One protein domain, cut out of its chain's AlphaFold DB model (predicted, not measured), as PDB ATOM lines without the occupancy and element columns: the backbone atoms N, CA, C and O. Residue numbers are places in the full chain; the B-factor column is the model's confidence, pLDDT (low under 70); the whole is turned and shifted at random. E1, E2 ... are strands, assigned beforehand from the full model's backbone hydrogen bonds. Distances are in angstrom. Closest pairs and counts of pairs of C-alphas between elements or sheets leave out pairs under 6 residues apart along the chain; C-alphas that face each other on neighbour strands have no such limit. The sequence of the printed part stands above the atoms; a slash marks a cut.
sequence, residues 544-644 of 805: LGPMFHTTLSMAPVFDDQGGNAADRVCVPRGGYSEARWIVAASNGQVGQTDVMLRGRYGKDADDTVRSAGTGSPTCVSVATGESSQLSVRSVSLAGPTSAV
ATOM      1  N   LEU A 544     -25.488  25.262  42.386       91.56
ATOM      2  CA  LEU A 544     -25.915  26.650  42.373       91.56
ATOM      3  C   LEU A 544     -27.189  26.722  41.533       91.56
ATOM      4  O   LEU A 544     -27.163  26.467  40.329       91.56
ATOM      5  N   GLY A 545     -28.302  27.009  42.195       92.25
ATOM      6  CA  GLY A 545     -29.615  27.230  41.608       92.25
ATOM      7  C   GLY A 545     -29.791  28.662  41.092       92.25
ATOM      8  O   GLY A 545     -28.811  29.396  40.946       92.25
ATOM      9  N   PRO A 546     -31.032  29.074  40.788       91.88
ATOM     10  CA  PRO A 546     -31.316  30.413  40.288       91.88
ATOM     11  C   PRO A 546     -30.840  31.505  41.249       91.88
ATOM     12  O   PRO A 546     -31.063  31.438  42.457       91.88
ATOM     13  N   MET A 547     -30.224  32.535  40.682       93.94
ATOM     14  CA  MET A 547     -29.717  33.701  41.394       93.94
ATOM     15  C   MET A 547     -30.240  34.977  40.738       93.94
ATOM     16  O   MET A 547     -30.662  34.962  39.580       93.94
ATOM     17  N   PHE A 548     -30.198  36.090  41.460       93.44
ATOM     18  CA  PHE A 548     -30.573  37.391  40.917       93.44
ATOM     19  C   PHE A 548     -29.551  38.457  41.295       93.44
ATOM     20  O   PHE A 548     -28.915  38.395  42.348       93.44
ATOM     21  N   HIS A 549     -29.390  39.428  40.402       93.31
ATOM     22  CA  HIS A 549     -28.560  40.604  40.624       93.31
ATOM     23  C   HIS A 549     -29.376  41.706  41.301       93.31
ATOM     24  O   HIS A 549     -30.556  41.879  41.004       93.31
ATOM     25  N   THR A 550     -28.754  42.443  42.215       92.56
ATOM     26  CA  THR A 550     -29.361  43.621  42.838       92.56
ATOM     27  C   THR A 550     -28.292  44.560  43.385       92.56
ATOM     28  O   THR A 550     -27.176  44.162  43.709       92.56
ATOM     29  N   THR A 551     -28.647  45.825  43.517       90.44
ATOM     30  CA  THR A 551     -27.904  46.869  44.225       90.44
ATOM     31  C   THR A 551     -28.543  47.178  45.586       90.44
ATOM     32  O   THR A 551     -27.960  47.890  46.403       90.44
ATOM     33  N   LEU A 552     -29.723  46.613  45.867       91.75
ATOM     34  CA  LEU A 552     -30.454  46.791  47.118       91.75
ATOM     35  C   LEU A 552     -29.786  46.025  48.264       91.75
ATOM     36  O   LEU A 552     -29.227  44.946  48.078       91.75
ATOM     37  N   SER A 553     -29.898  46.571  49.476       90.81
ATOM     38  CA  SER A 553     -29.537  45.841  50.693       90.81
ATOM     39  C   SER A 553     -30.576  44.758  50.977       90.81
ATOM     40  O   SER A 553     -31.771  45.048  51.119       90.81
ATOM     41  N   MET A 554     -30.106  43.516  51.091       93.88
ATOM     42  CA  MET A 554     -30.960  42.342  51.300       93.88
ATOM     43  C   MET A 554     -30.958  41.841  52.748       93.88
ATOM     44  O   MET A 554     -31.696  40.916  53.094       93.88
ATOM     45  N   ALA A 555     -30.197  42.502  53.620       92.00
ATOM     46  CA  ALA A 555     -30.295  42.315  55.059       92.00
ATOM     47  C   ALA A 555     -31.669  42.788  55.595       92.00
ATOM     48  O   ALA A 555     -32.275  43.716  55.043       92.00
ATOM     49  N   PRO A 556     -32.175  42.189  56.691       91.50
ATOM     50  CA  PRO A 556     -31.585  41.088  57.460       91.50
ATOM     51  C   PRO A 556     -32.023  39.690  56.988       91.50
ATOM     52  O   PRO A 556     -31.663  38.715  57.631       91.50
ATOM     53  N   VAL A 557     -32.840  39.583  55.933       93.88
ATOM     54  CA  VAL A 557     -33.380  38.296  55.454       93.88
ATOM     55  C   VAL A 557     -32.289  37.460  54.790       93.88
ATOM     56  O   VAL A 557     -32.144  36.278  55.085       93.88
ATOM     57  N   PHE A 558     -31.500  38.085  53.915       94.25
ATOM     58  CA  PHE A 558     -30.320  37.468  53.324       94.25
ATOM     59  C   PHE A 558     -29.094  37.782  54.174       94.25
ATOM     60  O   PHE A 558     -28.963  38.879  54.727       94.25
ATOM     61  N   ASP A 559     -28.150  36.843  54.215       92.62
ATOM     62  CA  ASP A 559     -26.803  37.122  54.698       92.62
ATOM     63  C   ASP A 559     -26.072  38.018  53.693       92.62
ATOM     64  O   ASP A 559     -25.451  37.544  52.742       92.62
ATOM     65  N   ASP A 560     -26.198  39.327  53.887       90.00
ATOM     66  CA  ASP A 560     -25.634  40.368  53.032       90.00
ATOM     67  C   ASP A 560     -24.531  41.116  53.788       90.00
ATOM     68  O   ASP A 560     -24.791  41.872  54.724       90.00
ATOM     69  N   GLN A 561     -23.279  40.870  53.397       74.62
ATOM     70  CA  GLN A 561     -22.084  41.478  53.998       74.62
ATOM     71  C   GLN A 561     -21.595  42.715  53.228       74.62
ATOM     72  O   GLN A 561     -20.503  43.215  53.484       74.62
ATOM     73  N   GLY A 562     -22.375  43.196  52.258       62.59
ATOM     74  CA  GLY A 562     -21.878  44.059  51.193       62.59
ATOM     75  C   GLY A 562     -21.476  45.479  51.559       62.59
ATOM     76  O   GLY A 562     -20.891  46.148  50.714       62.59
ATOM     77  N   GLY A 563     -21.781  45.981  52.759       63.91
ATOM     78  CA  GLY A 563     -21.543  47.393  53.088       63.91
ATOM     79  C   GLY A 563     -22.007  48.334  51.957       63.91
ATOM     80  O   GLY A 563     -23.092  48.154  51.404       63.91
ATOM     81  N   ASN A 564     -21.157  49.286  51.555       54.53
ATOM     82  CA  ASN A 564     -21.412  50.233  50.455       54.53
ATOM     83  C   ASN A 564     -21.151  49.667  49.035       54.53
ATOM     84  O   ASN A 564     -21.034  50.448  48.091       54.53
ATOM     85  N   ALA A 565     -21.014  48.349  48.845       60.25
ATOM     86  CA  ALA A 565     -20.814  47.764  47.515       60.25
ATOM     87  C   ALA A 565     -22.012  48.025  46.580       60.25
ATOM     88  O   ALA A 565     -23.172  47.950  47.001       60.25
ATOM     89  N   ALA A 566     -21.712  48.311  45.305       71.75
ATOM     90  CA  ALA A 566     -22.705  48.696  44.303       71.75
ATOM     91  C   ALA A 566     -23.500  47.507  43.741       71.75
ATOM     92  O   ALA A 566     -24.680  47.673  43.464       71.75
ATOM     93  N   ASP A 567     -22.894  46.323  43.604       87.38
ATOM     94  CA  ASP A 567     -23.525  45.159  42.975       87.38
ATOM     95  C   ASP A 567     -23.447  43.909  43.857       87.38
ATOM     96  O   ASP A 567     -22.409  43.574  44.438       87.38
ATOM     97  N   ARG A 568     -24.574  43.202  43.930       90.62
ATOM     98  CA  ARG A 568     -24.758  41.962  44.678       90.62
ATOM     99  C   ARG A 568     -25.360  40.901  43.776       90.62
ATOM    100  O   ARG A 568     -26.181  41.190  42.907       90.62
ATOM    101  N   VAL A 569     -24.995  39.657  44.042       93.31
ATOM    102  CA  VAL A 569     -25.711  38.482  43.553       93.31
ATOM    103  C   VAL A 569     -26.252  37.740  44.749       93.31
ATOM    104  O   VAL A 569     -25.499  37.352  45.639       93.31
ATOM    105  N   CYS A 570     -27.559  37.547  44.762       95.00
ATOM    106  CA  CYS A 570     -28.255  36.909  45.857       95.00
ATOM    107  C   CYS A 570     -28.816  35.565  45.407       95.00
ATOM    108  O   CYS A 570     -29.364  35.421  44.311       95.00
ATOM    109  N   VAL A 571     -28.668  34.582  46.286       95.56
ATOM    110  CA  VAL A 571     -29.133  33.215  46.099       95.56
ATOM    111  C   VAL A 571     -30.227  32.958  47.139       95.56
ATOM    112  O   VAL A 571     -29.949  33.060  48.339       95.56
ATOM    113  N   PRO A 572     -31.478  32.692  46.717       94.56
ATOM    114  CA  PRO A 572     -32.577  32.374  47.626       94.56
ATOM    115  C   PRO A 572     -32.331  31.092  48.427       94.56
ATOM    116  O   PRO A 572     -31.426  30.309  48.123       94.56
ATOM    117  N   ARG A 573     -33.189  30.839  49.421       91.62
ATOM    118  CA  ARG A 573     -33.168  29.587  50.181       91.62
ATOM    119  C   ARG A 573     -33.219  28.379  49.252       91.62
ATOM    120  O   ARG A 573     -34.036  28.312  48.341       91.62
ATOM    121  N   GLY A 574     -32.330  27.422  49.495       88.62
ATOM    122  CA  GLY A 574     -32.202  26.205  48.694       88.62
ATOM    123  C   GLY A 574     -31.586  26.410  47.319       88.62
ATOM    124  O   GLY A 574     -31.419  25.441  46.589       88.62
ATOM    125  N   GLY A 575     -31.176  27.635  46.981       90.56
ATOM    126  CA  GLY A 575     -30.438  27.923  45.758       90.56
ATOM    127  C   GLY A 575     -28.976  27.471  45.804       90.56
ATOM    128  O   GLY A 575     -28.255  27.700  44.842       90.56
ATOM    129  N   TYR A 576     -28.517  26.839  46.885       89.44
ATOM    130  CA  TYR A 576     -27.222  26.167  46.917       89.44
ATOM    131  C   TYR A 576     -27.211  24.983  47.895       89.44
ATOM    132  O   TYR A 576     -27.860  24.999  48.946       89.44
ATOM    133  N   SER A 577     -26.434  23.952  47.564       83.31
ATOM    134  CA  SER A 577     -26.190  22.771  48.401       83.31
ATOM    135  C   SER A 577     -24.736  22.317  48.274       83.31
ATOM    136  O   SER A 577     -24.098  22.578  47.254       83.31
ATOM    137  N   GLU A 578     -24.216  21.671  49.323       77.25
ATOM    138  CA  GLU A 578     -22.853  21.103  49.348       77.25
ATOM    139  C   GLU A 578     -21.740  22.141  49.078       77.25
ATOM    140  O   GLU A 578     -20.604  21.805  48.746       77.25
ATOM    141  N   ALA A 579     -22.058  23.427  49.243       81.00
ATOM    142  CA  ALA A 579     -21.169  24.545  48.986       81.00
ATOM    143  C   ALA A 579     -20.510  25.013  50.286       81.00
ATOM    144  O   ALA A 579     -21.158  25.181  51.315       81.00
ATOM    145  N   ARG A 580     -19.212  25.288  50.228       80.69
ATOM    146  CA  ARG A 580     -18.517  26.121  51.203       80.69
ATOM    147  C   ARG A 580     -18.585  27.590  50.827       80.69
ATOM    148  O   ARG A 580     -18.871  28.419  51.682       80.69
ATOM    149  N   TRP A 581     -18.344  27.895  49.558       84.88
ATOM    150  CA  TRP A 581     -18.290  29.264  49.063       84.88
ATOM    151  C   TRP A 581     -19.336  29.507  47.988       84.88
ATOM    152  O   TRP A 581     -19.634  28.618  47.191       84.88
ATOM    153  N   ILE A 582     -19.821  30.740  47.917       90.00
ATOM    154  CA  ILE A 582     -20.388  31.307  46.691       90.00
ATOM    155  C   ILE A 582     -19.420  32.399  46.245       90.00
ATOM    156  O   ILE A 582     -19.047  33.256  47.049       90.00
ATOM    157  N   VAL A 583     -18.995  32.341  44.987       88.31
ATOM    158  CA  VAL A 583     -17.971  33.219  44.411       88.31
ATOM    159  C   VAL A 583     -18.556  33.925  43.207       88.31
ATOM    160  O   VAL A 583     -19.144  33.274  42.346       88.31
ATOM    161  N   ALA A 584     -18.369  35.237  43.141       88.62
ATOM    162  CA  ALA A 584     -18.756  36.091  42.033       88.62
ATOM    163  C   ALA A 584     -17.525  36.860  41.532       88.62
ATOM    164  O   ALA A 584     -16.841  37.506  42.321       88.62
ATOM    165  N   ALA A 585     -17.230  36.809  40.235       85.06
ATOM    166  CA  ALA A 585     -16.045  37.429  39.648       85.06
ATOM    167  C   ALA A 585     -16.383  38.251  38.398       85.06
ATOM    168  O   ALA A 585     -17.160  37.811  37.544       85.06
ATOM    169  N   SER A 586     -15.779  39.436  38.294       84.69
ATOM    170  CA  SER A 586     -15.982  40.411  37.218       84.69
ATOM    171  C   SER A 586     -14.702  41.228  36.999       84.69
ATOM    172  O   SER A 586     -14.250  41.907  37.915       84.69
ATOM    173  N   ASN A 587     -14.132  41.213  35.787       77.25
ATOM    174  CA  ASN A 587     -12.959  42.025  35.403       77.25
ATOM    175  C   ASN A 587     -11.784  41.970  36.409       77.25
ATOM    176  O   ASN A 587     -11.200  42.992  36.761       77.25
ATOM    177  N   GLY A 588     -11.464  40.773  36.914       68.88
ATOM    178  CA  GLY A 588     -10.396  40.555  37.900       68.88
ATOM    179  C   GLY A 588     -10.747  40.943  39.343       68.88
ATOM    180  O   GLY A 588      -9.950  40.695  40.241       68.88
ATOM    181  N   GLN A 589     -11.930  41.514  39.592       77.69
ATOM    182  CA  GLN A 589     -12.478  41.702  40.936       77.69
ATOM    183  C   GLN A 589     -13.258  40.456  41.353       77.69
ATOM    184  O   GLN A 589     -14.061  39.933  40.576       77.69
ATOM    185  N   VAL A 590     -13.047  40.002  42.588       79.25
ATOM    186  CA  VAL A 590     -13.690  38.804  43.142       79.25
ATOM    187  C   VAL A 590     -14.409  39.161  44.436       79.25
ATOM    188  O   VAL A 590     -13.828  39.725  45.360       79.25
ATOM    189  N   GLY A 591     -15.691  38.822  44.486       84.31
ATOM    190  CA  GLY A 591     -16.516  38.797  45.681       84.31
ATOM    191  C   GLY A 591     -16.780  37.358  46.105       84.31
ATOM    192  O   GLY A 591     -17.035  36.501  45.261       84.31
ATOM    193  N   GLN A 592     -16.757  37.071  47.404       86.38
ATOM    194  CA  GLN A 592     -17.057  35.729  47.906       86.38
ATOM    195  C   GLN A 592     -17.695  35.750  49.291       86.38
ATOM    196  O   GLN A 592     -17.520  36.698  50.054       86.38
ATOM    197  N   THR A 593     -18.404  34.676  49.630       87.56
ATOM    198  CA  THR A 593     -18.924  34.441  50.983       87.56
ATOM    199  C   THR A 593     -18.766  32.972  51.370       87.56
ATOM    200  O   THR A 593     -19.090  32.090  50.572       87.56
ATOM    201  N   ASP A 594     -18.246  32.702  52.574       85.12
ATOM    202  CA  ASP A 594     -18.154  31.344  53.130       85.12
ATOM    203  C   ASP A 594     -19.505  30.980  53.757       85.12
ATOM    204  O   ASP A 594     -19.753  31.230  54.937       85.12
ATOM    205  N   VAL A 595     -20.419  30.425  52.961       84.38
ATOM    206  CA  VAL A 595     -21.747  30.021  53.443       84.38
ATOM    207  C   VAL A 595     -21.656  28.984  54.560       84.38
ATOM    208  O   VAL A 595     -22.540  28.904  55.415       84.38
ATOM    209  N   MET A 596     -20.584  28.198  54.606       78.62
ATOM    210  CA  MET A 596     -20.500  27.090  55.537       78.62
ATOM    211  C   MET A 596     -19.941  27.498  56.898       78.62
ATOM    212  O   MET A 596     -20.600  27.243  57.907       78.62
ATOM    213  N   LEU A 597     -18.795  28.182  56.959       76.06
ATOM    214  CA  LEU A 597     -18.231  28.708  58.211       76.06
ATOM    215  C   LEU A 597     -19.133  29.773  58.843       76.06
ATOM    216  O   LEU A 597     -19.171  29.911  60.064       76.06
ATOM    217  N   ARG A 598     -19.930  30.476  58.032       80.25
ATOM    218  CA  ARG A 598     -20.970  31.396  58.521       80.25
ATOM    219  C   ARG A 598     -22.230  30.677  59.015       80.25
ATOM    220  O   ARG A 598     -23.132  31.307  59.558       80.25
ATOM    221  N   GLY A 599     -22.292  29.354  58.870       80.00
ATOM    222  CA  GLY A 599     -23.349  28.514  59.415       80.00
ATOM    223  C   GLY A 599     -24.679  28.594  58.671       80.00
ATOM    224  O   GLY A 599     -25.717  28.320  59.277       80.00
ATOM    225  N   ARG A 600     -24.652  28.935  57.377       85.88
ATOM    226  CA  ARG A 600     -25.831  29.170  56.523       85.88
ATOM    227  C   ARG A 600     -26.574  27.908  56.091       85.88
ATOM    228  O   ARG A 600     -27.566  28.001  55.388       85.88
ATOM    229  N   TYR A 601     -26.124  26.732  56.522       79.69
ATOM    230  CA  TYR A 601     -26.891  25.478  56.438       79.69
ATOM    231  C   TYR A 601     -27.674  25.152  57.714       79.69
ATOM    232  O   TYR A 601     -28.509  24.246  57.720       79.69
ATOM    233  N   GLY A 602     -27.363  25.850  58.809       75.38
ATOM    234  CA  GLY A 602     -27.947  25.605  60.123       75.38
ATOM    235  C   GLY A 602     -28.829  26.741  60.612       75.38
ATOM    236  O   GLY A 602     -29.840  26.485  61.259       75.38
ATOM    237  N   LYS A 603     -28.444  27.989  60.329       82.06
ATOM    238  CA  LYS A 603     -29.196  29.180  60.724       82.06
ATOM    239  C   LYS A 603     -29.212  30.212  59.611       82.06
ATOM    240  O   LYS A 603     -28.217  30.386  58.904       82.06
ATOM    241  N   ASP A 604     -30.302  30.953  59.550       88.56
ATOM    242  CA  ASP A 604     -30.410  32.093  58.654       88.56
ATOM    243  C   ASP A 604     -29.629  33.300  59.201       88.56
ATOM    244  O   ASP A 604     -28.996  33.247  60.262       88.56
ATOM    245  N   ALA A 605     -29.636  34.407  58.457       87.69
ATOM    246  CA  ALA A 605     -28.954  35.646  58.829       87.69
ATOM    247  C   ALA A 605     -29.434  36.246  60.165       87.69
ATOM    248  O   ALA A 605     -28.710  37.028  60.780       87.69
ATOM    249  N   ASP A 606     -30.611  35.845  60.642       87.19
ATOM    250  CA  ASP A 606     -31.178  36.246  61.924       87.19
ATOM    251  C   ASP A 606     -30.905  35.281  63.088       87.19
ATOM    252  O   ASP A 606     -31.483  35.464  64.154       87.19
ATOM    253  N   ASP A 607     -30.036  34.285  62.893       85.12
ATOM    254  CA  ASP A 607     -29.729  33.223  63.859       85.12
ATOM    255  C   ASP A 607     -30.918  32.311  64.225       85.12
ATOM    256  O   ASP A 607     -30.839  31.542  65.191       85.12
ATOM    257  N   THR A 608     -31.979  32.303  63.415       84.19
ATOM    258  CA  THR A 608     -33.098  31.360  63.551       84.19
ATOM    259  C   THR A 608     -32.836  30.083  62.745       84.19
ATOM    260  O   THR A 608     -32.309  30.120  61.629       84.19
ATOM    261  N   VAL A 609     -33.214  28.928  63.300       82.06
ATOM    262  CA  VAL A 609     -33.155  27.627  62.614       82.06
ATOM    263  C   VAL A 609     -34.473  27.402  61.875       82.06
ATOM    264  O   VAL A 609     -35.486  27.102  62.507       82.06
ATOM    265  N   ARG A 610     -34.467  27.536  60.542       81.19
ATOM    266  CA  ARG A 610     -35.681  27.351  59.727       81.19
ATOM    267  C   ARG A 610     -35.727  26.059  58.923       81.19
ATOM    268  O   ARG A 610     -36.697  25.312  58.998       81.19
ATOM    269  N   SER A 611     -34.684  25.735  58.162       69.38
ATOM    270  CA  SER A 611     -34.667  24.537  57.305       69.38
ATOM    271  C   SER A 611     -33.292  23.881  57.313       69.38
ATOM    272  O   SER A 611     -32.363  24.372  56.679       69.38
ATOM    273  N   ALA A 612     -33.156  22.770  58.038       59.72
ATOM    274  CA  ALA A 612     -31.884  22.061  58.145       59.72
ATOM    275  C   ALA A 612     -31.425  21.505  56.783       59.72
ATOM    276  O   ALA A 612     -32.227  20.972  56.016       59.72
ATOM    277  N   GLY A 613     -30.128  21.621  56.483       60.16
ATOM    278  CA  GLY A 613     -29.509  21.027  55.289       60.16
ATOM    279  C   GLY A 613     -29.782  21.764  53.972       60.16
ATOM    280  O   GLY A 613     -29.235  21.387  52.941       60.16
ATOM    281  N   THR A 614     -30.574  22.836  54.001       73.19
ATOM    282  CA  THR A 614     -30.840  23.710  52.853       73.19
ATOM    283  C   THR A 614     -30.081  25.021  53.050       73.19
ATOM    284  O   THR A 614     -30.112  25.577  54.145       73.19
ATOM    285  N   GLY A 615     -29.392  25.524  52.022       84.62
ATOM    286  CA  GLY A 615     -28.703  26.813  52.117       84.62
ATOM    287  C   GLY A 615     -29.681  27.959  52.405       84.62
ATOM    288  O   GLY A 615     -30.682  28.090  51.702       84.62
ATOM    289  N   SER A 616     -29.426  28.768  53.435       90.56
ATOM    290  CA  SER A 616     -30.216  29.960  53.772       90.56
ATOM    291  C   SER A 616     -29.992  31.098  52.765       90.56
ATOM    292  O   SER A 616     -28.909  31.169  52.179       90.56
ATOM    293  N   PRO A 617     -30.938  32.039  52.598       94.50
ATOM    294  CA  PRO A 617     -30.767  33.172  51.690       94.50
ATOM    295  C   PRO A 617     -29.449  33.927  51.938       94.50
ATOM    296  O   PRO A 617     -29.165  34.355  53.058       94.50
ATOM    297  N   THR A 618     -28.619  34.077  50.904       94.38
ATOM    298  CA  THR A 618     -27.273  34.673  51.024       94.38
ATOM    299  C   THR A 618     -26.949  35.554  49.822       94.38
ATOM    300  O   THR A 618     -27.343  35.234  48.700       94.38
ATOM    301  N   CYS A 619     -26.211  36.646  50.036       94.19
ATOM    302  CA  CYS A 619     -25.718  37.510  48.965       94.19
ATOM    303  C   CYS A 619     -24.186  37.576  48.935       94.19
ATOM    304  O   CYS A 619     -23.517  37.622  49.967       94.19
ATOM    305  N   VAL A 620     -23.637  37.644  47.725       91.75
ATOM    306  CA  VAL A 620     -22.228  37.925  47.450       91.75
ATOM    307  C   VAL A 620     -22.126  39.309  46.839       91.75
ATOM    308  O   VAL A 620     -22.794  39.602  45.850       91.75
ATOM    309  N   SER A 621     -21.290  40.161  47.424       89.12
ATOM    310  CA  SER A 621     -21.007  41.495  46.888       89.12
ATOM    311  C   SER A 621     -19.737  41.476  46.063       89.12
ATOM    312  O   SER A 621     -18.752  40.870  46.475       89.12
ATOM    313  N   VAL A 622     -19.753  42.148  44.919       84.56
ATOM    314  CA  VAL A 622     -18.642  42.173  43.965       84.56
ATOM    315  C   VAL A 622     -18.539  43.570  43.368       84.56
ATOM    316  O   VAL A 622     -19.544  44.171  42.996       84.56
ATOM    317  N   ALA A 623     -17.327  44.117  43.309       82.25
ATOM    318  CA  ALA A 623     -17.095  45.380  42.623       82.25
ATOM    319  C   ALA A 623     -17.174  45.145  41.111       82.25
ATOM    320  O   ALA A 623     -16.515  44.248  40.582       82.25
ATOM    321  N   THR A 624     -17.982  45.939  40.414       74.38
ATOM    322  CA  THR A 624     -18.174  45.800  38.967       74.38
ATOM    323  C   THR A 624     -17.837  47.115  38.274       74.38
ATOM    324  O   THR A 624     -18.054  48.193  38.827       74.38
ATOM    325  N   GLY A 625     -17.224  47.026  37.092       66.62
ATOM    326  CA  GLY A 625     -16.959  48.184  36.235       66.62
ATOM    327  C   GLY A 625     -18.149  48.499  35.324       66.62
ATOM    328  O   GLY A 625     -19.114  47.738  35.262       66.62
ATOM    329  N   GLU A 626     -18.058  49.590  34.559       59.91
ATOM    330  CA  GLU A 626     -19.165  50.173  33.771       59.91
ATOM    331  C   GLU A 626     -19.780  49.248  32.696       59.91
ATOM    332  O   GLU A 626     -20.945  49.408  32.316       59.91
ATOM    333  N   SER A 627     -19.038  48.239  32.236       60.03
ATOM    334  CA  SER A 627     -19.542  47.154  31.392       60.03
ATOM    335  C   SER A 627     -18.829  45.865  31.772       60.03
ATOM    336  O   SER A 627     -17.650  45.689  31.462       60.03
ATOM    337  N   SER A 628     -19.515  44.992  32.510       68.94
ATOM    338  CA  SER A 628     -18.891  43.771  33.015       68.94
ATOM    339  C   SER A 628     -19.766  42.544  32.766       68.94
ATOM    340  O   SER A 628     -20.994  42.585  32.850       68.94
ATOM    341  N   GLN A 629     -19.126  41.421  32.457       85.31
ATOM    342  CA  GLN A 629     -19.745  40.109  32.597       85.31
ATOM    343  C   GLN A 629     -19.439  39.620  34.008       85.31
ATOM    344  O   GLN A 629     -18.281  39.579  34.422       85.31
ATOM    345  N   LEU A 630     -20.479  39.263  34.748       86.88
ATOM    346  CA  LEU A 630     -20.354  38.689  36.070       86.88
ATOM    347  C   LEU A 630     -20.477  37.175  35.972       86.88
ATOM    348  O   LEU A 630     -21.449  36.664  35.425       86.88
ATOM    349  N   SER A 631     -19.495  36.460  36.504       88.94
ATOM    350  CA  SER A 631     -19.491  35.000  36.584       88.94
ATOM    351  C   SER A 631     -19.677  34.568  38.031       88.94
ATOM    352  O   SER A 631     -19.058  35.142  38.921       88.94
ATOM    353  N   VAL A 632     -20.537  33.585  38.281       90.31
ATOM    354  CA  VAL A 632     -20.861  33.119  39.633       90.31
ATOM    355  C   VAL A 632     -20.863  31.601  39.675       90.31
ATOM    356  O   VAL A 632     -21.338  30.941  38.749       90.31
ATOM    357  N   ARG A 633     -20.320  31.040  40.752       91.31
ATOM    358  CA  ARG A 633     -20.310  29.599  41.017       91.31
ATOM    359  C   ARG A 633     -20.329  29.330  42.519       91.31
ATOM    360  O   ARG A 633     -19.882  30.167  43.305       91.31
ATOM    361  N   SER A 634     -20.802  28.158  42.914       88.12
ATOM    362  CA  SER A 634     -20.574  27.630  44.260       88.12
ATOM    363  C   SER A 634     -19.354  26.712  44.269       88.12
ATOM    364  O   SER A 634     -19.110  26.020  43.283       88.12
ATOM    365  N   VAL A 635     -18.618  26.670  45.375       80.12
ATOM    366  CA  VAL A 635     -17.419  25.834  45.550       80.12
ATOM    367  C   VAL A 635     -17.603  24.959  46.776       80.12
ATOM    368  O   VAL A 635     -18.002  25.475  47.819       80.12
ATOM    369  N   SER A 636     -17.350  23.657  46.664       74.75
ATOM    370  CA  SER A 636     -17.465  22.712  47.777       74.75
ATOM    371  C   SER A 636     -16.326  22.908  48.785       74.75
ATOM    372  O   SER A 636     -15.399  23.690  48.575       74.75
ATOM    373  N   LEU A 637     -16.364  22.189  49.907       65.25
ATOM    374  CA  LEU A 637     -15.220  22.130  50.833       65.25
ATOM    375  C   LEU A 637     -13.963  21.536  50.201       65.25
ATOM    376  O   LEU A 637     -12.856  21.848  50.633       65.25
ATOM    377  N   ALA A 638     -14.172  20.647  49.236       56.94
ATOM    378  CA  ALA A 638     -13.148  19.929  48.504       56.94
ATOM    379  C   ALA A 638     -12.596  20.767  47.331       56.94
ATOM    380  O   ALA A 638     -11.538  20.482  46.795       56.94
ATOM    381  N   GLY A 639     -13.242  21.866  46.943       59.47
ATOM    382  CA  GLY A 639     -12.741  22.729  45.870       59.47
ATOM    383  C   GLY A 639     -13.389  22.525  44.498       59.47
ATOM    384  O   GLY A 639     -13.370  23.487  43.728       59.47
ATOM    385  N   PRO A 640     -14.060  21.397  44.171       70.50
ATOM    386  CA  PRO A 640     -14.912  21.362  42.988       70.50
ATOM    387  C   PRO A 640     -15.992  22.428  43.004       70.50
ATOM    388  O   PRO A 640     -16.474  22.853  44.057       70.50
ATOM    389  N   THR A 641     -16.363  22.873  41.806       76.75
ATOM    390  CA  THR A 641     -17.268  24.003  41.616       76.75
ATOM    391  C   THR A 641     -18.496  23.603  40.824       76.75
ATOM    392  O   THR A 641     -18.416  22.760  39.934       76.75
ATOM    393  N   SER A 642     -19.612  24.290  41.060       83.81
ATOM    394  CA  SER A 642     -20.784  24.179  40.197       83.81
ATOM    395  C   SER A 642     -20.449  24.649  38.782       83.81
ATOM    396  O   SER A 642     -19.456  25.350  38.553       83.81
ATOM    397  N   ALA A 643     -21.344  24.361  37.836       81.81
ATOM    398  CA  ALA A 643     -21.346  25.073  36.566       81.81
ATOM    399  C   ALA A 643     -21.363  26.595  36.810       81.81
ATOM    400  O   ALA A 643     -22.007  27.084  37.746       81.81
ATOM    401  N   VAL A 644     -20.637  27.331  35.967       85.06
ATOM    402  CA  VAL A 644     -20.573  28.792  36.042       85.06
ATOM    403  C   VAL A 644     -21.861  29.370  35.477       85.06
ATOM    404  O   VAL A 644     -22.198  29.133  34.318       85.06
TER     405      VAL A 644
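What this domain is: This is residues 544 to 644 of the 805 residues of an uncharacterized protein of Acidimicrobiales bacterium mtb01 (UniProt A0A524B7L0). With little regular structure, this is a small sandwich of two three-stranded antiparallel sheets, E1-E2-E5 and E4-E3-E6, their strands crossed at 33 degrees, with long loops between strands. The 101 printed residues hold strands E1 to E6 in chain order, 34 residues in all; the class is all strand. The whole is compact, radius of gyration of the C-alphas 12.7 A, spanning 39 by 29 by 21 A.

Where its parts are: E1, residues 548 to 550, begins at C-alpha (-30.573, 37.391, 40.917). E2 is residues 567 to 571, E3 581 to 586, E4 589 to 594 and E5 618 to 622. E6, residues 627 to 635, is 25.7 A long and ends at C-alpha (-17.419, 25.834, 45.550).

How they stand to each other: Hairpin E1 and E2 has N 548 and O 570 at 3.0 A; E2 and E5 have N 569 and O 620 at 2.8 A. Hairpin E3 and E4 has N 584 and O 591 at 2.8 A; E3 and E6 have N 583 and O 633 at 2.9 A. The closest C-alphas of E4 and E5, Gly 591 and Val 622, are 4.3 A apart.

The domain as a whole: The printed part has no cut. Links E1 to E2 and E4 to E5 are long. Fifteen residues have pLDDT under 70, among them 562 to 565.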